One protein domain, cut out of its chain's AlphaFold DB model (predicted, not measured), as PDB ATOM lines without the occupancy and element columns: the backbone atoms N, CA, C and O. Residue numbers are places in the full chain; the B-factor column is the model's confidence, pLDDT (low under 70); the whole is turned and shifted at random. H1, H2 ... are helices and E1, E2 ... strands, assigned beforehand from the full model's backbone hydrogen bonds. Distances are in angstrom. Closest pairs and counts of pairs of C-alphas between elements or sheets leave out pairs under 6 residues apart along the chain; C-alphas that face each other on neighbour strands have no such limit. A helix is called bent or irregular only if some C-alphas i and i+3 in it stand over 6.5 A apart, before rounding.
ATOM      1  N   LEU A   5     -29.920  42.095 -23.539       52.91
ATOM      2  CA  LEU A   5     -28.912  42.937 -22.872       52.91
ATOM      3  C   LEU A   5     -29.467  43.804 -21.716       52.91
ATOM      4  O   LEU A   5     -28.779  43.914 -20.701       52.91
ATOM      5  N   PRO A   6     -30.692  44.371 -21.783       71.44
ATOM      6  CA  PRO A   6     -31.266  45.150 -20.683       71.44
ATOM      7  C   PRO A   6     -31.741  44.295 -19.503       71.44
ATOM      8  O   PRO A   6     -31.900  44.806 -18.400       71.44
ATOM      9  N   PHE A   7     -32.048  43.013 -19.718       76.62
ATOM     10  CA  PHE A   7     -32.514  42.122 -18.652       76.62
ATOM     11  C   PHE A   7     -31.338  41.612 -17.823       76.62
ATOM     12  O   PHE A   7     -31.336  41.768 -16.607       76.62
ATOM     13  N   LEU A   8     -30.315  41.057 -18.482       81.06
ATOM     14  CA  LEU A   8     -29.131  40.500 -17.817       81.06
ATOM     15  C   LEU A   8     -28.370  41.552 -17.003       81.06
ATOM     16  O   LEU A   8     -27.955  41.267 -15.881       81.06
ATOM     17  N   SER A   9     -28.259  42.779 -17.519       84.25
ATOM     18  CA  SER A   9     -27.622  43.893 -16.804       84.25
ATOM     19  C   SER A   9     -28.344  44.293 -15.513       84.25
ATOM     20  O   SER A   9     -27.723  44.886 -14.637       84.25
ATOM     21  N   ARG A  10     -29.630  43.946 -15.367       84.75
ATOM     22  CA  ARG A  10     -30.436  44.192 -14.159       84.75
ATOM     23  C   ARG A  10     -30.546  42.958 -13.270       84.75
ATOM     24  O   ARG A  10     -30.469  43.075 -12.052       84.75
ATOM     25  N   ALA A  11     -30.672  41.778 -13.865       88.06
ATOM     26  CA  ALA A  11     -30.770  40.519 -13.138       88.06
ATOM     27  C   ALA A  11     -29.492  40.209 -12.349       88.06
ATOM     28  O   ALA A  11     -29.573  39.732 -11.221       88.06
ATOM     29  N   LEU A  12     -28.319  40.520 -12.907       90.19
ATOM     30  CA  LEU A  12     -27.041  40.239 -12.257       90.19
ATOM     31  C   LEU A  12     -26.843  41.034 -10.950       90.19
ATOM     32  O   LEU A  12     -26.622  40.395  -9.923       90.19
ATOM     33  N   PRO A  13     -26.999  42.373 -10.904       89.88
ATOM     34  CA  PRO A  13     -26.948  43.105  -9.636       89.88
ATOM     35  C   PRO A  13     -28.126  42.768  -8.709       89.88
ATOM     36  O   PRO A  13     -27.950  42.721  -7.495       89.88
ATOM     37  N   ALA A  14     -29.313  42.472  -9.251       92.25
ATOM     38  CA  ALA A  14     -30.468  42.081  -8.443       92.25
ATOM     39  C   ALA A  14     -30.338  40.678  -7.820       92.25
ATOM     40  O   ALA A  14     -31.076  40.361  -6.886       92.25
ATOM     41  N   SER A  15     -29.407  39.838  -8.290       94.00
ATOM     42  CA  SER A  15     -29.205  38.467  -7.792       94.00
ATOM     43  C   SER A  15     -28.904  38.395  -6.291       94.00
ATOM     44  O   SER A  15     -29.189  37.375  -5.663       94.00
ATOM     45  N   ILE A  16     -28.437  39.494  -5.684       95.88
ATOM     46  CA  ILE A  16     -28.295  39.613  -4.230       95.88
ATOM     47  C   ILE A  16     -29.604  39.302  -3.494       95.88
ATOM     48  O   ILE A  16     -29.583  38.664  -2.449       95.88
ATOM     49  N   PHE A  17     -30.755  39.668  -4.059       94.50
ATOM     50  CA  PHE A  17     -32.050  39.379  -3.452       94.50
ATOM     51  C   PHE A  17     -32.426  37.897  -3.529       94.50
ATOM     52  O   PHE A  17     -33.069  37.384  -2.617       94.50
ATOM     53  N   ILE A  18     -31.987  37.191  -4.576       95.31
ATOM     54  CA  ILE A  18     -32.124  35.730  -4.651       95.31
ATOM     55  C   ILE A  18     -31.245  35.088  -3.578       95.31
ATOM     56  O   ILE A  18     -31.710  34.217  -2.850       95.31
ATOM     57  N   PHE A  19     -30.000  35.548  -3.436       96.25
ATOM     58  CA  PHE A  19     -29.104  35.059  -2.391       96.25
ATOM     59  C   PHE A  19     -29.687  35.279  -0.988       96.25
ATOM     60  O   PHE A  19     -29.723  34.341  -0.198       96.25
ATOM     61  N   ILE A  20     -30.204  36.479  -0.700       95.25
ATOM     62  CA  ILE A  20     -30.868  36.787   0.576       95.25
ATOM     63  C   ILE A  20     -32.074  35.867   0.789       95.25
ATOM     64  O   ILE A  20     -32.206  35.299   1.864       95.25
ATOM     65  N   SER A  21     -32.917  35.668  -0.229       94.38
ATOM     66  CA  SER A  21     -34.075  34.768  -0.141       94.38
ATOM     67  C   SER A  21     -33.665  33.336   0.220       94.38
ATOM     68  O   SER A  21     -34.231  32.745   1.140       94.38
ATOM     69  N   LEU A  22     -32.642  32.798  -0.452       94.69
ATOM     70  CA  LEU A  22     -32.120  31.457  -0.183       94.69
ATOM     71  C   LEU A  22     -31.486  31.358   1.207       94.69
ATOM     72  O   LEU A  22     -31.688  30.361   1.898       94.69
ATOM     73  N   LEU A  23     -30.760  32.393   1.633       95.44
ATOM     74  CA  LEU A  23     -30.191  32.465   2.973       95.44
ATOM     75  C   LEU A  23     -31.293  32.495   4.037       95.44
ATOM     76  O   LEU A  23     -31.216  31.750   5.005       95.44
ATOM     77  N   CYS A  24     -32.341  33.299   3.852       93.44
ATOM     78  CA  CYS A  24     -33.490  33.325   4.753       93.44
ATOM     79  C   CYS A  24     -34.215  31.978   4.785       93.44
ATOM     80  O   CYS A  24     -34.573  31.523   5.864       93.44
ATOM     81  N   LEU A  25     -34.392  31.317   3.637       91.69
ATOM     82  CA  LEU A  25     -35.003  29.989   3.577       91.69
ATOM     83  C   LEU A  25     -34.175  28.959   4.355       91.69
ATOM     84  O   LEU A  25     -34.738  28.142   5.077       91.69
ATOM     85  N   PHE A  26     -32.849  29.026   4.229       92.06
ATOM     86  CA  PHE A  26     -31.924  28.179   4.973       92.06
ATOM     87  C   PHE A  26     -31.973  28.461   6.482       92.06
ATOM     88  O   PHE A  26     -32.096  27.534   7.272       92.06
ATOM     89  N   LEU A  27     -31.926  29.736   6.883       92.50
ATOM     90  CA  LEU A  27     -31.919  30.146   8.292       92.50
ATOM     91  C   LEU A  27     -33.257  29.924   9.002       92.50
ATOM     92  O   LEU A  27     -33.274  29.752  10.215       92.50
ATOM     93  N   MET A  28     -34.372  29.957   8.270       87.62
ATOM     94  CA  MET A  28     -35.702  29.722   8.834       87.62
ATOM     95  C   MET A  28     -35.887  28.269   9.292       87.62
ATOM     96  O   MET A  28     -36.726  28.013  10.147       87.62
ATOM     97  N   ASP A  29     -35.127  27.335   8.708       88.62
ATOM     98  CA  ASP A  29     -35.056  25.919   9.086       88.62
ATOM     99  C   ASP A  29     -36.418  25.262   9.405       88.62
ATOM    100  O   ASP A  29     -36.614  24.558  10.400       88.62
ATOM    101  N   ILE A  30     -37.399  25.498   8.522       83.06
ATOM    102  CA  ILE A  30     -38.773  24.989   8.676       83.06
ATOM    103  C   ILE A  30     -38.794  23.467   8.837       83.06
ATOM    104  O   ILE A  30     -39.649  22.927   9.538       83.06
ATOM    105  N   LEU A  31     -37.882  22.754   8.171       85.69
ATOM    106  CA  LEU A  31     -37.871  21.295   8.209       85.69
ATOM    107  C   LEU A  31     -37.518  20.769   9.598       85.69
ATOM    108  O   LEU A  31     -38.171  19.825  10.045       85.69
ATOM    109  N   SER A  32     -36.540  21.369  10.277       88.31
ATOM    110  CA  SER A  32     -36.238  21.021  11.667       88.31
ATOM    111  C   SER A  32     -37.406  21.397  12.573       88.31
ATOM    112  O   SER A  32     -37.858  20.560  13.348       88.31
ATOM    113  N   MET A  33     -38.005  22.582  12.382       83.81
ATOM    114  CA  MET A  33     -39.184  23.006  13.150       83.81
ATOM    115  C   MET A  33     -40.341  21.992  13.063       83.81
ATOM    116  O   MET A  33     -40.906  21.613  14.083       83.81
ATOM    117  N   ILE A  34     -40.678  21.518  11.858       84.06
ATOM    118  CA  ILE A  34     -41.781  20.565  11.640       84.06
ATOM    119  C   ILE A  34     -41.460  19.168  12.192       84.06
ATOM    120  O   ILE A  34     -42.369  18.443  12.595       84.06
ATOM    121  N   ARG A  35     -40.191  18.747  12.158       87.50
ATOM    122  CA  ARG A  35     -39.788  17.388  12.560       87.50
ATOM    123  C   ARG A  35     -39.559  17.251  14.058       87.50
ATOM    124  O   ARG A  35     -39.850  16.194  14.608       87.50
ATOM    125  N   GLU A  36     -38.989  18.272  14.682       90.38
ATOM    126  CA  GLU A  36     -38.506  18.201  16.063       90.38
ATOM    127  C   GLU A  36     -39.554  18.653  17.077       90.38
ATOM    128  O   GLU A  36     -39.525  18.211  18.226       90.38
ATOM    129  N   PHE A  37     -40.510  19.484  16.656       84.88
ATOM    130  CA  PHE A  37     -41.533  20.025  17.538       84.88
ATOM    131  C   PHE A  37     -42.913  19.463  17.188       84.88
ATOM    132  O   PHE A  37     -43.276  19.384  16.012       84.88
ATOM    133  N   PRO A  38     -43.718  19.070  18.194       83.88
ATOM    134  CA  PRO A  38     -45.107  18.718  17.950       83.88
ATOM    135  C   PRO A  38     -45.852  19.937  17.402       83.88
ATOM    136  O   PRO A  38     -45.515  21.079  17.718       83.88
ATOM    137  N   SER A  39     -46.893  19.692  16.602       82.12
ATOM    138  CA  SER A  39     -47.734  20.780  16.101       82.12
ATOM    139  C   SER A  39     -48.214  21.661  17.270       82.12
ATOM    140  O   SER A  39     -48.648  21.112  18.291       82.12
ATOM    141  N   PRO A  40     -48.210  23.002  17.124       79.00
ATOM    142  CA  PRO A  40     -48.723  23.927  18.139       79.00
ATOM    143  C   PRO A  40     -50.170  23.649  18.568       79.00
ATOM    144  O   PRO A  40     -50.618  24.134  19.602       79.00
ATOM    145  N   THR A  41     -50.911  22.868  17.780       85.69
ATOM    146  CA  THR A  41     -52.314  22.521  18.015       85.69
ATOM    147  C   THR A  41     -52.514  21.103  18.546       85.69
ATOM    148  O   THR A  41     -53.651  20.694  18.774       85.69
ATOM    149  N   ALA A  42     -51.438  20.349  18.801       84.69
ATOM    150  CA  ALA A  42     -51.505  18.935  19.184       84.69
ATOM    151  C   ALA A  42     -52.328  18.664  20.458       84.69
ATOM    152  O   ALA A  42     -52.911  17.591  20.601       84.69
ATOM    153  N   THR A  43     -52.391  19.622  21.382       87.62
ATOM    154  CA  THR A  43     -53.132  19.505  22.648       87.62
ATOM    155  C   THR A  43     -54.602  19.919  22.534       87.62
ATOM    156  O   THR A  43     -55.374  19.641  23.450       87.62
ATOM    157  N   GLY A  44     -55.000  20.618  21.462       89.38
ATOM    158  CA  GLY A  44     -56.319  21.253  21.331       89.38
ATOM    159  C   GLY A  44     -56.535  22.476  22.237       89.38
ATOM    160  O   GLY A  44     -57.612  23.074  22.226       89.38
ATOM    161  N   PHE A  45     -55.524  22.880  23.010       91.62
ATOM    162  CA  PHE A  45     -55.578  24.046  23.887       91.62
ATOM    163  C   PHE A  45     -54.325  24.903  23.753       91.62
ATOM    164  O   PHE A  45     -53.211  24.387  23.700       91.62
ATOM    165  N   TYR A  46     -54.514  26.217  23.789       90.19
ATOM    166  CA  TYR A  46     -53.429  27.168  23.959       90.19
ATOM    167  C   TYR A  46     -53.307  27.536  25.442       90.19
ATOM    168  O   TYR A  46     -54.296  27.913  26.076       90.19
ATOM    169  N   GLU A  47     -52.102  27.408  25.992       90.19
ATOM    170  CA  GLU A  47     -51.783  27.669  27.398       90.19
ATOM    171  C   GLU A  47     -50.706  28.753  27.498       90.19
ATOM    172  O   GLU A  47     -49.730  28.747  26.752       90.19
ATOM    173  N   TRP A  48     -50.885  29.688  28.430       89.94
ATOM    174  CA  TRP A  48     -49.923  30.743  28.744       89.94
ATOM    175  C   TRP A  48     -49.964  31.042  30.253       89.94
ATOM    176  O   TRP A  48     -50.884  30.589  30.940       89.94
ATOM    177  N   PRO A  49     -49.023  31.825  30.814       88.06
ATOM    178  CA  PRO A  49     -48.984  32.081  32.259       88.06
ATOM    179  C   PRO A  49     -50.281  32.662  32.852       88.06
ATOM    180  O   PRO A  49     -50.538  32.503  34.041       88.06
ATOM    181  N   GLY A  50     -51.097  33.336  32.035       87.38
ATOM    182  CA  GLY A  50     -52.351  33.965  32.453       87.38
ATOM    183  C   GLY A  50     -53.611  33.127  32.219       87.38
ATOM    184  O   GLY A  50     -54.694  33.604  32.553       87.38
ATOM    185  N   GLY A  51     -53.516  31.921  31.646       91.25
ATOM    186  CA  GLY A  51     -54.696  31.091  31.419       91.25
ATOM    187  C   GLY A  51     -54.556  30.001  30.358       91.25
ATOM    188  O   GLY A  51     -53.477  29.689  29.859       91.25
ATOM    189  N   LYS A  52     -55.705  29.401  30.036       93.62
ATOM    190  CA  LYS A  52     -55.860  28.330  29.051       93.62
ATOM    191  C   LYS A  52     -57.127  28.562  28.239       93.62
ATOM    192  O   LYS A  52     -58.174  28.864  28.810       93.62
ATOM    193  N   VAL A  53     -57.052  28.382  26.924       92.62
ATOM    194  CA  VAL A  53     -58.193  28.514  26.009       92.62
ATOM    195  C   VAL A  53     -58.228  27.348  25.023       92.62
ATOM    196  O   VAL A  53     -57.187  26.848  24.603       92.62
ATOM    197  N   ALA A  54     -59.429  26.888  24.676       93.06
ATOM    198  CA  ALA A  54     -59.602  25.869  23.646       93.06
ATOM    199  C   ALA A  54     -59.304  26.459  22.263       93.06
ATOM    200  O   ALA A  54     -59.749  27.564  21.945       93.06
ATOM    201  N   ILE A  55     -58.568  25.715  21.441       91.69
ATOM    202  CA  ILE A  55     -58.280  26.100  20.061       91.69
ATOM    203  C   ILE A  55     -59.528  25.831  19.219       91.69
ATOM    204  O   ILE A  55     -60.162  24.780  19.322       91.69
ATOM    205  N   LEU A  56     -59.906  26.798  18.384       89.25
ATOM    206  CA  LEU A  56     -61.025  26.622  17.470       89.25
ATOM    207  C   LEU A  56     -60.628  25.655  16.346       89.25
ATOM    208  O   LEU A  56     -59.663  25.893  15.630       89.25
ATOM    209  N   GLU A  57     -61.390  24.579  16.174       87.12
ATOM    210  CA  GLU A  57     -61.109  23.533  15.173       87.12
ATOM    211  C   GLU A  57     -61.832  23.751  13.834       87.12
ATOM    212  O   GLU A  57     -61.578  23.045  12.860       87.12
ATOM    213  N   ARG A  58     -62.801  24.673  13.782       88.88
ATOM    214  CA  ARG A  58     -63.664  24.892  12.613       88.88
ATOM    215  C   ARG A  58     -63.851  26.379  12.371       88.88
ATOM    216  O   ARG A  58     -64.505  27.045  13.170       88.88
ATOM    217  N   PHE A  59     -63.321  26.867  11.257       85.75
ATOM    218  CA  PHE A  59     -63.416  28.269  10.857       85.75
ATOM    219  C   PHE A  59     -64.339  28.438   9.650       85.75
ATOM    220  O   PHE A  59     -65.066  29.427   9.561       85.75
ATOM    221  N   HIS A  60     -64.354  27.462   8.739       90.19
ATOM    222  CA  HIS A  60     -65.024  27.589   7.453       90.19
ATOM    223  C   HIS A  60     -66.249  26.674   7.289       90.19
ATOM    224  O   HIS A  60     -66.455  25.675   7.985       90.19
ATOM    225  N   SER A  61     -67.092  27.023   6.309       88.06
ATOM    226  CA  SER A  61     -68.228  26.202   5.884       88.06
ATOM    227  C   SER A  61     -67.764  24.904   5.205       88.06
ATOM    228  O   SER A  61     -66.595  24.743   4.852       88.06
ATOM    229  N   ALA A  62     -68.683  23.950   5.009       84.94
ATOM    230  CA  ALA A  62     -68.357  22.587   4.569       84.94
ATOM    231  C   ALA A  62     -67.476  22.508   3.304       84.94
ATOM    232  O   ALA A  62     -66.660  21.596   3.206       84.94
ATOM    233  N   LEU A  63     -67.603  23.465   2.378       86.69
ATOM    234  CA  LEU A  63     -66.837  23.510   1.128       86.69
ATOM    235  C   LEU A  63     -65.347  23.841   1.331       86.69
ATOM    236  O   LEU A  63     -64.505  23.364   0.580       86.69
ATOM    237  N   PHE A  64     -65.013  24.626   2.356       88.31
ATOM    238  CA  PHE A  64     -63.656  25.122   2.617       88.31
ATOM    239  C   PHE A  64     -63.013  24.487   3.856       88.31
ATOM    240  O   PHE A  64     -61.922  24.874   4.258       88.31
ATOM    241  N   ARG A  65     -63.654  23.464   4.430       86.19
ATOM    242  CA  ARG A  65     -63.195  22.747   5.627       86.19
ATOM    243  C   ARG A  65     -61.739  22.249   5.579       86.19
ATOM    244  O   ARG A  65     -61.100  22.278   6.623       86.19
ATOM    245  N   PRO A  66     -61.159  21.833   4.433       88.06
ATOM    246  CA  PRO A  66     -59.742  21.467   4.395       88.06
ATOM    247  C   PRO A  66     -58.787  22.601   4.804       88.06
ATOM    248  O   PRO A  66     -57.690  22.324   5.280       88.06
ATOM    249  N   LEU A  67     -59.200  23.868   4.662       86.50
ATOM    250  CA  LEU A  67     -58.404  25.022   5.085       86.50
ATOM    251  C   LEU A  67     -58.353  25.175   6.607       86.50
ATOM    252  O   LEU A  67     -57.407  25.775   7.111       86.50
ATOM    253  N   ASP A  68     -59.313  24.610   7.347       88.25
ATOM    254  CA  ASP A  68     -59.368  24.742   8.807       88.25
ATOM    255  C   ASP A  68     -58.093  24.219   9.478       88.25
ATOM    256  O   ASP A  68     -57.640  24.816  10.446       88.25
ATOM    257  N   VAL A  69     -57.459  23.176   8.926       84.56
ATOM    258  CA  VAL A  69     -56.193  22.630   9.447       84.56
ATOM    259  C   VAL A  69     -55.084  23.684   9.418       84.56
ATOM    260  O   VAL A  69     -54.377  23.868  10.403       84.56
ATOM    261  N   VAL A  70     -54.966  24.411   8.304       82.31
ATOM    262  CA  VAL A  70     -53.960  25.466   8.137       82.31
ATOM    263  C   VAL A  70     -54.303  26.660   9.022       82.31
ATOM    264  O   VAL A  70     -53.456  27.146   9.764       82.31
ATOM    265  N   PHE A  71     -55.556  27.119   8.983       85.00
ATOM    266  CA  PHE A  71     -55.984  28.295   9.741       85.00
ATOM    267  C   PHE A  71     -55.909  28.089  11.249       85.00
ATOM    268  O   PHE A  71     -55.612  29.040  11.967       85.00
ATOM    269  N   ARG A  72     -56.122  26.865  11.734       88.00
ATOM    270  CA  ARG A  72     -55.952  26.521  13.144       88.00
ATOM    271  C   ARG A  72     -54.514  26.749  13.602       88.00
ATOM    272  O   ARG A  72     -54.294  27.480  14.566       88.00
ATOM    273  N   ASP A  73     -53.550  26.171  12.890       83.75
ATOM    274  CA  ASP A  73     -52.128  26.283  13.226       83.75
ATOM    275  C   ASP A  73     -51.649  27.739  13.099       83.75
ATOM    276  O   ASP A  73     -50.981  28.258  13.994       83.75
ATOM    277  N   VAL A  74     -52.086  28.434  12.041       81.56
ATOM    278  CA  VAL A  74     -51.824  29.866  11.847       81.56
ATOM    279  C   VAL A  74     -52.377  30.677  13.018       81.56
ATOM    280  O   VAL A  74     -51.631  31.444  13.614       81.56
ATOM    281  N   THR A  75     -53.641  30.478  13.409       85.62
ATOM    282  CA  THR A  75     -54.291  31.225  14.505       85.62
ATOM    283  C   THR A  75     -53.555  31.051  15.833       85.62
ATOM    284  O   THR A  75     -53.380  32.024  16.565       85.62
ATOM    285  N   VAL A  76     -53.069  29.843  16.135       87.81
ATOM    286  CA  VAL A  76     -52.245  29.608  17.333       87.81
ATOM    287  C   VAL A  76     -50.917  30.359  17.262       87.81
ATOM    288  O   VAL A  76     -50.478  30.898  18.275       87.81
ATOM    289  N   GLY A  77     -50.323  30.498  16.074       82.25
ATOM    290  CA  GLY A  77     -49.155  31.357  15.861       82.25
ATOM    291  C   GLY A  77     -49.380  32.824  16.262       82.25
ATOM    292  O   GLY A  77     -48.448  33.476  16.728       82.25
ATOM    293  N   PHE A  78     -50.614  33.338  16.170       84.00
ATOM    294  CA  PHE A  78     -50.977  34.694  16.622       84.00
ATOM    295  C   PHE A  78     -51.307  34.786  18.118       84.00
ATOM    296  O   PHE A  78     -51.334  35.892  18.674       84.00
ATOM    297  N   ALA A  79     -51.527  33.664  18.804       87.38
ATOM    298  CA  ALA A  79     -51.960  33.648  20.198       87.38
ATOM    299  C   ALA A  79     -50.995  34.363  21.173       87.38
ATOM    300  O   ALA A  79     -51.494  35.114  22.017       87.38
ATOM    301  N   PRO A  80     -49.650  34.275  21.036       86.31
ATOM    302  CA  PRO A  80     -48.732  35.021  21.900       86.31
ATOM    303  C   PRO A  80     -48.963  36.534  21.874       86.31
ATOM    304  O   PRO A  80     -48.874  37.188  22.912       86.31
ATOM    305  N   SER A  81     -49.321  37.085  20.708       84.81
ATOM    306  CA  SER A  81     -49.615  38.513  20.563       84.81
ATOM    307  C   SER A  81     -50.949  38.918  21.193       84.81
ATOM    308  O   SER A  81     -51.049  39.999  21.770       84.81
ATOM    309  N   SER A  82     -51.944  38.026  21.140       86.56
ATOM    310  CA  SER A  82     -53.292  38.264  21.669       86.56
ATOM    311  C   SER A  82     -53.352  38.142  23.192       86.56
ATOM    312  O   SER A  82     -54.049  38.911  23.847       86.56
ATOM    313  N   TYR A  83     -52.608  37.188  23.756       88.06
ATOM    314  CA  TYR A  83     -52.613  36.891  25.190       88.06
ATOM    315  C   TYR A  83     -51.407  37.461  25.945       88.06
ATOM    316  O   TYR A  83     -51.337  37.325  27.165       88.06
ATOM    317  N   GLY A  84     -50.464  38.100  25.244       83.38
ATOM    318  CA  GLY A  84     -49.253  38.667  25.844       83.38
ATOM    319  C   GLY A  84     -48.341  37.605  26.462       83.38
ATOM    320  O   GLY A  84     -47.747  37.849  27.506       83.38
ATOM    321  N   ALA A  85     -48.278  36.416  25.856       85.44
ATOM    322  CA  ALA A  85     -47.531  35.283  26.402       85.44
ATOM    323  C   ALA A  85     -46.007  35.434  26.253       85.44
ATOM    324  O   ALA A  85     -45.262  34.922  27.083       85.44
ATOM    325  N   ASP A  86     -45.561  36.127  25.201       86.62
ATOM    326  CA  ASP A  86     -44.152  36.410  24.923       86.62
ATOM    327  C   ASP A  86     -44.013  37.766  24.217       86.62
ATOM    328  O   ASP A  86     -44.662  38.025  23.197       86.62
ATOM    329  N   ASP A  87     -43.162  38.639  24.755       87.31
ATOM    330  CA  ASP A  87     -42.989  40.003  24.252       87.31
ATOM    331  C   ASP A  87     -42.301  40.045  22.886       87.31
ATOM    332  O   ASP A  87     -42.665  40.869  22.043       87.31
ATOM    333  N   VAL A  88     -41.351  39.139  22.638       88.12
ATOM    334  CA  VAL A  88     -40.617  39.076  21.367       88.12
ATOM    335  C   VAL A  88     -41.557  38.650  20.242       88.12
ATOM    336  O   VAL A  88     -41.662  39.335  19.223       88.12
ATOM    337  N   SER A  89     -42.306  37.568  20.450       84.06
ATOM    338  CA  SER A  89     -43.306  37.065  19.504       84.06
ATOM    339  C   SER A  89     -44.418  38.083  19.273       84.06
ATOM    340  O   SER A  89     -44.850  38.284  18.137       84.06
ATOM    341  N   ARG A  90     -44.860  38.783  20.326       85.12
ATOM    342  CA  ARG A  90     -45.853  39.858  20.210       85.12
ATOM    343  C   ARG A  90     -45.346  41.007  19.344       85.12
ATOM    344  O   ARG A  90     -46.067  41.447  18.452       85.12
ATOM    345  N   TRP A  91     -44.121  41.478  19.578       85.62
ATOM    346  CA  TRP A  91     -43.518  42.530  18.760       85.62
ATOM    347  C   TRP A  91     -43.375  42.097  17.301       85.62
ATOM    348  O   TRP A  91     -43.738  42.850  16.394       85.62
ATOM    349  N   GLN A  92     -42.914  40.871  17.057       84.50
ATOM    350  CA  GLN A  92     -42.788  40.359  15.697       84.50
ATOM    351  C   GLN A  92     -44.142  40.273  14.988       84.50
ATOM    352  O   GLN A  92     -44.248  40.629  13.816       84.50
ATOM    353  N   MET A  93     -45.197  39.882  15.704       84.31
ATOM    354  CA  MET A  93     -46.538  39.822  15.133       84.31
ATOM    355  C   MET A  93     -47.105  41.204  14.791       84.31
ATOM    356  O   MET A  93     -47.791  41.370  13.786       84.31
ATOM    357  N   MET A  94     -46.781  42.223  15.588       82.31
ATOM    358  CA  MET A  94     -47.145  43.602  15.260       82.31
ATOM    359  C   MET A  94     -46.445  44.086  13.987       82.31
ATOM    360  O   MET A  94     -47.089  44.721  13.158       82.31
ATOM    361  N   ASN A  95     -45.163  43.757  13.794       82.88
ATOM    362  CA  ASN A  95     -44.456  44.076  12.548       82.88
ATOM    363  C   ASN A  95     -45.081  43.348  11.352       82.88
ATOM    364  O   ASN A  95     -45.367  43.976  10.337       82.88
ATOM    365  N   PHE A  96     -45.403  42.063  11.518       80.88
ATOM    366  CA  PHE A  96     -46.098  41.274  10.503       80.88
ATOM    367  C   PHE A  96     -47.419  41.924  10.043       80.88
ATOM    368  O   PHE A  96     -47.721  41.938   8.854       80.88
ATOM    369  N   LEU A  97     -48.200  42.514  10.958       82.12
ATOM    370  CA  LEU A  97     -49.441  43.222  10.613       82.12
ATOM    371  C   LEU A  97     -49.216  44.564   9.896       82.12
ATOM    372  O   LEU A  97     -50.141  45.071   9.259       82.12
ATOM    373  N   LEU A  98     -48.016  45.144   9.984       83.69
ATOM    374  CA  LEU A  98     -47.653  46.403   9.323       83.69
ATOM    375  C   LEU A  98     -47.056  46.195   7.921       83.69
ATOM    376  O   LEU A  98     -47.251  47.049   7.052       83.69
ATOM    377  N   ASP A  99     -46.428  45.046   7.663       81.25
ATOM    378  CA  ASP A  99     -45.931  44.639   6.340       81.25
ATOM    379  C   ASP A  99     -46.943  44.810   5.180       81.25
ATOM    380  O   ASP A  99     -46.540  45.321   4.126       81.25
ATOM    381  N   PRO A 100     -48.252  44.485   5.310       81.06
ATOM    382  CA  PRO A 100     -49.205  44.716   4.228       81.06
ATOM    383  C   PRO A 100     -49.288  46.189   3.835       81.06
ATOM    384  O   PRO A 100     -49.435  46.489   2.653       81.06
ATOM    385  N   GLY A 101     -49.169  47.115   4.792       82.38
ATOM    386  CA  GLY A 101     -49.187  48.552   4.517       82.38
ATOM    387  C   GLY A 101     -48.046  48.975   3.591       82.38
ATOM    388  O   GLY A 101     -48.261  49.745   2.654       82.38
ATOM    389  N   VAL A 102     -46.854  48.407   3.792       80.31
ATOM    390  CA  VAL A 102     -45.689  48.638   2.925       80.31
ATOM    391  C   VAL A 102     -45.945  48.089   1.521       80.31
ATOM    392  O   VAL A 102     -45.705  48.785   0.535       80.31
ATOM    393  N   PHE A 103     -46.499  46.880   1.410       79.12
ATOM    394  CA  PHE A 103     -46.849  46.288   0.116       79.12
ATOM    395  C   PHE A 103     -47.929  47.074  -0.631       79.12
ATOM    396  O   PHE A 103     -47.806  47.270  -1.841       79.12
ATOM    397  N   TYR A 104     -48.952  47.567   0.069       79.62
ATOM    398  CA  TYR A 104     -49.968  48.442  -0.515       79.62
ATOM    399  C   TYR A 104     -49.380  49.775  -0.977       79.62
ATOM    400  O   TYR A 104     -49.749  50.253  -2.047       79.62
ATOM    401  N   ALA A 105     -48.446  50.356  -0.222       84.31
ATOM    402  CA  ALA A 105     -47.757  51.576  -0.633       84.31
ATOM    403  C   ALA A 105     -46.917  51.349  -1.898       84.31
ATOM    404  O   ALA A 105     -47.032  52.118  -2.849       84.31
ATOM    405  N   ILE A 106     -46.134  50.261  -1.948       80.12
ATOM    406  CA  ILE A 106     -45.371  49.877  -3.146       80.12
ATOM    407  C   ILE A 106     -46.317  49.691  -4.332       80.12
ATOM    408  O   ILE A 106     -46.079  50.253  -5.396       80.12
ATOM    409  N   TRP A 107     -47.410  48.948  -4.147       77.69
ATOM    410  CA  TRP A 107     -48.388  48.732  -5.209       77.69
ATOM    411  C   TRP A 107     -48.998  50.046  -5.700       77.69
ATOM    412  O   TRP A 107     -49.067  50.278  -6.904       77.69
ATOM    413  N   GLY A 108     -49.385  50.927  -4.775       77.69
ATOM    414  CA  GLY A 108     -49.920  52.247  -5.082       77.69
ATOM    415  C   GLY A 108     -48.940  53.072  -5.911       77.69
ATOM    416  O   GLY A 108     -49.291  53.517  -7.000       77.69
ATOM    417  N   PHE A 109     -47.694  53.219  -5.458       81.94
ATOM    418  CA  PHE A 109     -46.689  54.009  -6.175       81.94
ATOM    419  C   PHE A 109     -46.295  53.405  -7.526       81.94
ATOM    420  O   PHE A 109     -46.151  54.136  -8.504       81.94
ATOM    421  N   GLU A 110     -46.169  52.083  -7.620       75.06
ATOM    422  CA  GLU A 110     -45.806  51.420  -8.875       75.06
ATOM    423  C   GLU A 110     -46.959  51.390  -9.878       75.06
ATOM    424  O   GLU A 110     -46.721  51.501 -11.077       75.06
ATOM    425  N   SER A 111     -48.215  51.358  -9.422       72.75
ATOM    426  CA  SER A 111     -49.375  51.503 -10.314       72.75
ATOM    427  C   SER A 111     -49.418  52.866 -11.019       72.75
ATOM    428  O   SER A 111     -49.958  52.978 -12.118       72.75
ATOM    429  N   LEU A 112     -48.806  53.892 -10.415       74.19
ATOM    430  CA  LEU A 112     -48.670  55.228 -10.997       74.19
ATOM    431  C   LEU A 112     -47.469  55.332 -11.951       74.19
ATOM    432  O   LEU A 112     -47.389  56.273 -12.744       74.19
ATOM    433  N   ARG A 113     -46.529  54.379 -11.913       72.69
ATOM    434  CA  ARG A 113     -45.415  54.324 -12.861       72.69
ATOM    435  C   ARG A 113     -45.888  53.698 -14.170       72.69
ATOM    436  O   ARG A 113     -46.068  52.492 -14.275       72.69
ATOM    437  N   GLY A 114     -45.906  54.494 -15.238       64.38
ATOM    438  CA  GLY A 114     -46.089  53.991 -16.611       64.38
ATOM    439  C   GLY A 114     -44.960  53.073 -17.115       64.38
ATOM    440  O   GLY A 114     -44.991  52.638 -18.260       64.38
ATOM    441  N   SER A 115     -43.946  52.798 -16.284       64.50
ATOM    442  CA  SER A 115     -42.749  52.041 -16.647       64.50
ATOM    443  C   SER A 115     -42.824  50.537 -16.368       64.50
ATOM    444  O   SER A 115     -41.877  49.825 -16.705       64.50
ATOM    445  N   VAL A 116     -43.867  50.053 -15.691       67.88
ATOM    446  CA  VAL A 116     -43.981  48.632 -15.332       67.88
ATOM    447  C   VAL A 116     -44.326  47.829 -16.595       67.88
ATOM    448  O   VAL A 116     -45.355  48.049 -17.219       67.88
ATOM    449  N   ASN A 117     -43.443  46.912 -17.007       63.69
ATOM    450  CA  ASN A 117     -43.546  46.180 -18.279       63.69
ATOM    451  C   ASN A 117     -44.073  44.748 -18.076       63.69
ATOM    452  O   ASN A 117     -43.372  43.758 -18.297       63.69
ATOM    453  N   GLY A 118     -45.321  44.631 -17.628       71.88
ATOM    454  CA  GLY A 118     -45.937  43.348 -17.273       71.88
ATOM    455  C   GLY A 118     -45.196  42.572 -16.170       71.88
ATOM    456  O   GLY A 118     -44.312  43.083 -15.484       71.88
ATOM    457  N   GLY A 119     -45.551  41.296 -16.016       76.81
ATOM    458  CA  GLY A 119     -44.820  40.353 -15.170       76.81
ATOM    459  C   GLY A 119     -45.232  40.333 -13.688       76.81
ATOM    460  O   GLY A 119     -46.243  40.924 -13.303       76.81
ATOM    461  N   PRO A 120     -44.462  39.619 -12.844       78.12
ATOM    462  CA  PRO A 120     -44.803  39.357 -11.440       78.12
ATOM    463  C   PRO A 120     -44.980  40.620 -10.579       78.12
ATOM    464  O   PRO A 120     -45.712  40.596  -9.592       78.12
ATOM    465  N   VAL A 121     -44.376  41.739 -10.983       80.81
ATOM    466  CA  VAL A 121     -44.489  43.050 -10.324       80.81
ATOM    467  C   VAL A 121     -45.894  43.646 -10.304       80.81
ATOM    468  O   VAL A 121     -46.170  44.479  -9.451       80.81
ATOM    469  N   TYR A 122     -46.799  43.215 -11.189       81.44
ATOM    470  CA  TYR A 122     -48.196  43.674 -11.171       81.44
ATOM    471  C   TYR A 122     -49.006  43.116 -10.005       81.44
ATOM    472  O   TYR A 122     -50.089  43.619  -9.711       81.44
ATOM    473  N   TYR A 123     -48.495  42.072  -9.353       82.31
ATOM    474  CA  TYR A 123     -49.230  41.315  -8.352       82.31
ATOM    475  C   TYR A 123     -48.518  41.318  -6.990       82.31
ATOM    476  O   TYR A 123     -48.313  40.247  -6.412       82.31
ATOM    477  N   PRO A 124     -48.164  42.492  -6.424       81.44
ATOM    478  CA  PRO A 124     -47.512  42.568  -5.115       81.44
ATOM    479  C   PRO A 124     -48.357  41.915  -4.018       81.44
ATOM    480  O   PRO A 124     -47.814  41.260  -3.136       81.44
ATOM    481  N   GLY A 125     -49.689  42.003  -4.119       80.69
ATOM    482  CA  GLY A 125     -50.606  41.328  -3.199       80.69
ATOM    483  C   GLY A 125     -50.488  39.800  -3.216       80.69
ATOM    484  O   GLY A 125     -50.637  39.173  -2.173       80.69
ATOM    485  N   VAL A 126     -50.159  39.192  -4.362       84.12
ATOM    486  CA  VAL A 126     -49.949  37.737  -4.466       84.12
ATOM    487  C   VAL A 126     -48.641  37.340  -3.784       84.12
ATOM    488  O   VAL A 126     -48.625  36.393  -3.002       84.12
ATOM    489  N   PHE A 127     -47.559  38.092  -4.016       83.94
ATOM    490  CA  PHE A 127     -46.290  37.875  -3.312       83.94
ATOM    491  C   PHE A 127     -46.448  38.047  -1.806       83.94
ATOM    492  O   PHE A 127     -45.953  37.218  -1.050       83.94
ATOM    493  N   TYR A 128     -47.183  39.071  -1.376       83.69
ATOM    494  CA  TYR A 128     -47.471  39.305   0.032       83.69
ATOM    495  C   TYR A 128     -48.331  38.191   0.647       83.69
ATOM    496  O   TYR A 128     -48.024  37.705   1.731       83.69
ATOM    497  N   PHE A 129     -49.370  37.723  -0.051       83.94
ATOM    498  CA  PHE A 129     -50.187  36.599   0.411       83.94
ATOM    499  C   PHE A 129     -49.336  35.351   0.663       83.94
ATOM    500  O   PHE A 129     -49.413  34.749   1.732       83.94
ATOM    501  N   PHE A 130     -48.466  34.991  -0.283       86.25
ATOM    502  CA  PHE A 130     -47.562  33.866  -0.077       86.25
ATOM    503  C   PHE A 130     -46.504  34.165   0.989       86.25
ATOM    504  O   PHE A 130     -46.145  33.256   1.730       86.25
ATOM    505  N   ALA A 131     -46.035  35.412   1.115       86.06
ATOM    506  CA  ALA A 131     -45.085  35.832   2.148       86.06
ATOM    507  C   ALA A 131     -45.630  35.602   3.561       86.06
ATOM    508  O   ALA A 131     -44.862  35.244   4.452       86.06
ATOM    509  N   GLN A 132     -46.946  35.715   3.754       79.88
ATOM    510  CA  GLN A 132     -47.575  35.372   5.029       79.88
ATOM    511  C   GLN A 132     -47.487  33.878   5.367       79.88
ATOM    512  O   GLN A 132     -47.429  33.526   6.539       79.88
ATOM    513  N   LEU A 133     -47.466  33.002   4.358       79.75
ATOM    514  CA  LEU A 133     -47.453  31.547   4.544       79.75
ATOM    515  C   LEU A 133     -46.035  30.961   4.543       79.75
ATOM    516  O   LEU A 133     -45.731  30.065   5.321       79.75
ATOM    517  N   GLY A 134     -45.176  31.442   3.643       78.44
ATOM    518  CA  GLY A 134     -43.817  30.938   3.420       78.44
ATOM    519  C   GLY A 134     -42.716  31.760   4.090       78.44
ATOM    520  O   GLY A 134     -41.541  31.446   3.913       78.44
ATOM    521  N   GLY A 135     -43.081  32.816   4.819       82.81
ATOM    522  CA  GLY A 135     -42.159  33.731   5.481       82.81
ATOM    523  C   GLY A 135     -41.789  34.943   4.620       82.81
ATOM    524  O   GLY A 135     -41.301  34.824   3.489       82.81
ATOM    525  N   GLY A 136     -41.953  36.138   5.196       84.62
ATOM    526  CA  GLY A 136     -41.613  37.409   4.549       84.62
ATOM    527  C   GLY A 136     -40.147  37.492   4.124       84.62
ATOM    528  O   GLY A 136     -39.849  37.899   3.003       84.62
ATOM    529  N   GLY A 137     -39.231  36.996   4.960       85.44
ATOM    530  CA  GLY A 137     -37.800  36.979   4.649       85.44
ATOM    531  C   GLY A 137     -37.443  36.215   3.367       85.44
ATOM    532  O   GLY A 137     -36.459  36.550   2.721       85.44
ATOM    533  N   VAL A 138     -38.249  35.233   2.950       89.69
ATOM    534  CA  VAL A 138     -37.995  34.453   1.729       89.69
ATOM    535  C   VAL A 138     -38.621  35.123   0.510       89.69
ATOM    536  O   VAL A 138     -37.965  35.286  -0.519       89.69
ATOM    537  N   LEU A 139     -39.889  35.521   0.604       90.12
ATOM    538  CA  LEU A 139     -40.672  35.926  -0.566       90.12
ATOM    539  C   LEU A 139     -40.560  37.417  -0.910       90.12
ATOM    540  O   LEU A 139     -40.616  37.770  -2.089       90.12
ATOM    541  N   ILE A 140     -40.328  38.291   0.075       88.06
ATOM    542  CA  ILE A 140     -40.169  39.736  -0.157       88.06
ATOM    543  C   ILE A 140     -38.907  40.037  -0.992       88.06
ATOM    544  O   ILE A 140     -39.011  40.783  -1.968       88.06
ATOM    545  N   PRO A 141     -37.728  39.436  -0.723       91.25
ATOM    546  CA  PRO A 141     -36.562  39.643  -1.581       91.25
ATOM    547  C   PRO A 141     -36.794  39.161  -3.019       91.25
ATOM    548  O   PRO A 141     -36.388  39.835  -3.963       91.25
ATOM    549  N   LEU A 142     -37.506  38.047  -3.224       91.25
ATOM    550  CA  LEU A 142     -37.845  37.585  -4.577       91.25
ATOM    551  C   LEU A 142     -38.725  38.591  -5.321       91.25
ATOM    552  O   LEU A 142     -38.521  38.822  -6.515       91.25
ATOM    553  N   TYR A 143     -39.653  39.238  -4.614       88.94
ATOM    554  CA  TYR A 143     -40.413  40.346  -5.176       88.94
ATOM    555  C   TYR A 143     -39.500  41.523  -5.559       88.94
ATOM    556  O   TYR A 143     -39.639  42.054  -6.657       88.94
ATOM    557  N   TYR A 144     -38.506  41.892  -4.744       88.25
ATOM    558  CA  TYR A 144     -37.534  42.938  -5.105       88.25
ATOM    559  C   TYR A 144     -36.636  42.570  -6.289       88.25
ATOM    560  O   TYR A 144     -36.354  43.429  -7.128       88.25
ATOM    561  N   PHE A 145     -36.237  41.303  -6.419       90.88
ATOM    562  CA  PHE A 145     -35.564  40.814  -7.623       90.88
ATOM    563  C   PHE A 145     -36.440  41.035  -8.861       90.88
ATOM    564  O   PHE A 145     -36.011  41.668  -9.829       90.88
ATOM    565  N   ALA A 146     -37.691  40.567  -8.806       88.56
ATOM    566  CA  ALA A 146     -38.659  40.785  -9.873       88.56
ATOM    567  C   ALA A 146     -38.855  42.284 -10.153       88.56
ATOM    568  O   ALA A 146     -38.927  42.717 -11.302       88.56
ATOM    569  N   HIS A 147     -38.853  43.105  -9.111       84.88
ATOM    570  CA  HIS A 147     -38.988  44.539  -9.245       84.88
ATOM    571  C   HIS A 147     -37.864  45.165 -10.064       84.88
ATOM    572  O   HIS A 147     -38.122  45.812 -11.081       84.88
ATOM    573  N   MET A 148     -36.616  44.902  -9.692       85.06
ATOM    574  CA  MET A 148     -35.444  45.425 -10.400       85.06
ATOM    575  C   MET A 148     -35.376  44.958 -11.858       85.06
ATOM    576  O   MET A 148     -34.934  45.688 -12.749       85.06
ATOM    577  N   VAL A 149     -35.839  43.740 -12.121       86.94
ATOM    578  CA  VAL A 149     -35.727  43.102 -13.432       86.94
ATOM    579  C   VAL A 149     -36.867  43.478 -14.384       86.94
ATOM    580  O   VAL A 149     -36.644  43.567 -15.592       86.94
ATOM    581  N   TRP A 150     -38.073  43.761 -13.896       82.88
ATOM    582  CA  TRP A 150     -39.223  44.087 -14.754       82.88
ATOM    583  C   TRP A 150     -39.584  45.579 -14.791       82.88
ATOM    584  O   TRP A 150     -40.324  45.991 -15.683       82.88
ATOM    585  N   THR A 151     -38.996  46.414 -13.926       79.81
ATOM    586  CA  THR A 151     -39.259  47.868 -13.903       79.81
ATOM    587  C   THR A 151     -38.009  48.690 -14.271       79.81
ATOM    588  O   THR A 151     -37.262  49.139 -13.401       79.81
ATOM    589  N   PRO A 152     -37.702  48.886 -15.569       75.25
ATOM    590  CA  PRO A 152     -36.549  49.695 -15.957       75.25
ATOM    591  C   PRO A 152     -36.731  51.170 -15.533       75.25
ATOM    592  O   PRO A 152     -37.868  51.646 -15.433       75.25
ATOM    593  N   PRO A 153     -35.634  51.914 -15.292       73.06
ATOM    594  CA  PRO A 153     -35.700  53.344 -14.993       73.06
ATOM    595  C   PRO A 153     -36.364  54.135 -16.128       73.06
ATOM    596  O   PRO A 153     -36.129  53.854 -17.305       73.06
ATOM    597  N   GLN A 154     -37.141  55.169 -15.788       66.75
ATOM    598  CA  GLN A 154     -37.856  55.991 -16.779       66.75
ATOM    599  C   GLN A 154     -36.922  56.633 -17.821       66.75
ATOM    600  O   GLN A 154     -37.275  56.715 -18.995       66.75
ATOM    601  N   SER A 155     -35.707  57.027 -17.425       66.56
ATOM    602  CA  SER A 155     -34.708  57.614 -18.332       66.56
ATOM    603  C   SER A 155     -34.307  56.672 -19.473       66.56
ATOM    604  O   SER A 155     -34.046  57.117 -20.587       66.56
ATOM    605  N   TRP A 156     -34.301  55.359 -19.227       64.56
ATOM    606  CA  TRP A 156     -33.958  54.353 -20.235       64.56
ATOM    607  C   TRP A 156     -35.120  54.097 -21.194       64.56
ATOM    608  O   TRP A 156     -34.907  53.761 -22.356       64.56
ATOM    609  N   GLN A 157     -36.353  54.293 -20.726       60.69
ATOM    610  CA  GLN A 157     -37.548  54.183 -21.557       60.69
ATOM    611  C   GLN A 157     -37.691  55.383 -22.491       60.69
ATOM    612  O   GLN A 157     -37.959  55.194 -23.675       60.69
ATOM    613  N   GLN A 158     -37.432  56.595 -21.993       60.44
ATOM    614  CA  GLN A 158     -37.415  57.806 -22.818       60.44
ATOM    615  C   GLN A 158     -36.387  57.695 -23.949       60.44
ATOM    616  O   GLN A 158     -36.724  57.957 -25.099       60.44
ATOM    617  N   ALA A 159     -35.180  57.200 -23.647       59.84
ATOM    618  CA  ALA A 159     -34.144  56.959 -24.652       59.84
ATOM    619  C   ALA A 159     -34.563  55.934 -25.725       59.84
ATOM    620  O   ALA A 159     -34.202  56.092 -26.886       59.84
TER     621      ALA A 159
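Overview. This is residues 5 to 159 of the 163 residues of an uncharacterized protein of Bimuria novae-zelandiae CBS 107.79 (UniProt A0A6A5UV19). Four long helices, H1, H6, H5 and H4, run lengthwise in a loose bundle, each packing on the next; at one end H3 slants across, with the small hairpin E1 and E2 beyond it, and H7 lies at the opposite end. Residues 31 to 38, of which 31 to 36 belong to H2, stick out. The printed part has 155 residues, with named elements in the order H1 H2 E1 E2 H3 H4 H5 H6 H7, and is mostly helix. It is loose, with a radius of gyration of the C-alphas of 19.7 A and spans of 65 by 32 by 31 A.

Along the chain. Find C-alpha 45 at (-55.578, 24.046, 23.887), where E1, residues 45 to 48, begins; E2 is residues 51 to 54. H3, residues 65 to 83, 26.4 A long, is irregular: C-alphas 77 and 80 are 7.1 A apart. H4, residues 87 to 111, and H1, residues 5 to 28, were each assigned as one helix by hydrogen bonds but are bent: C-alphas 97 and 100, and likewise 13 and 16, are 6.6 A apart. Their arms are H4a, 87 to 97, H4b, 100 to 111, H1a, 5 to 13, and H1b, 16 to 28. H2 is residues 30 to 36, H5 124 to 134, and H6 136 to 150, 20.6 A long. H7, residues 154 to 159, ends at (-34.144, 56.959, -24.652).

Arrangement. Look first at antiparallel E1 and E2, a hairpin, with N 46 and O 53 2.9 A apart, within hydrogen-bond range. The closest C-alphas of E1 and H3, Tyr 46 and Val 76, are 7.2 A apart. H3 touches H4a with residues 78 to 82 alone, closest C-alphas Ser 81 and Arg 90 at 4.0 A, at a steep tilt of 54 degrees. H4b and H5, a helical hairpin, touch at Trp 107 and Pro 124, closest C-alphas 6.2 A. H5 and H6, another, touch at Ala 131 and Leu 139, 5.2 A. H6 touches H1b, closest C-alphas Val 138 and Ser 21 at 4.4 A, at a shallow tilt of 14 degrees, opposite ways. H1b and H2 meet only through their link; H6 and H7 are apart. O i to N i+4 pairs are all within range in H1b, H2, H4a, H4b and H7, but 3 of 5 in H1a, 11 of 15 in H3, 6 of 7 in H5 and 9 of 11 in H6.

Size, cuts and confidence. The C-alphas farthest apart, of Gly 51 and Ala 159, are 65.1 A apart. The printed part has no cut; the link from H4 to H5 is long. Confidence is under 70 at residues 5, 114 to 117 and 154 to 159.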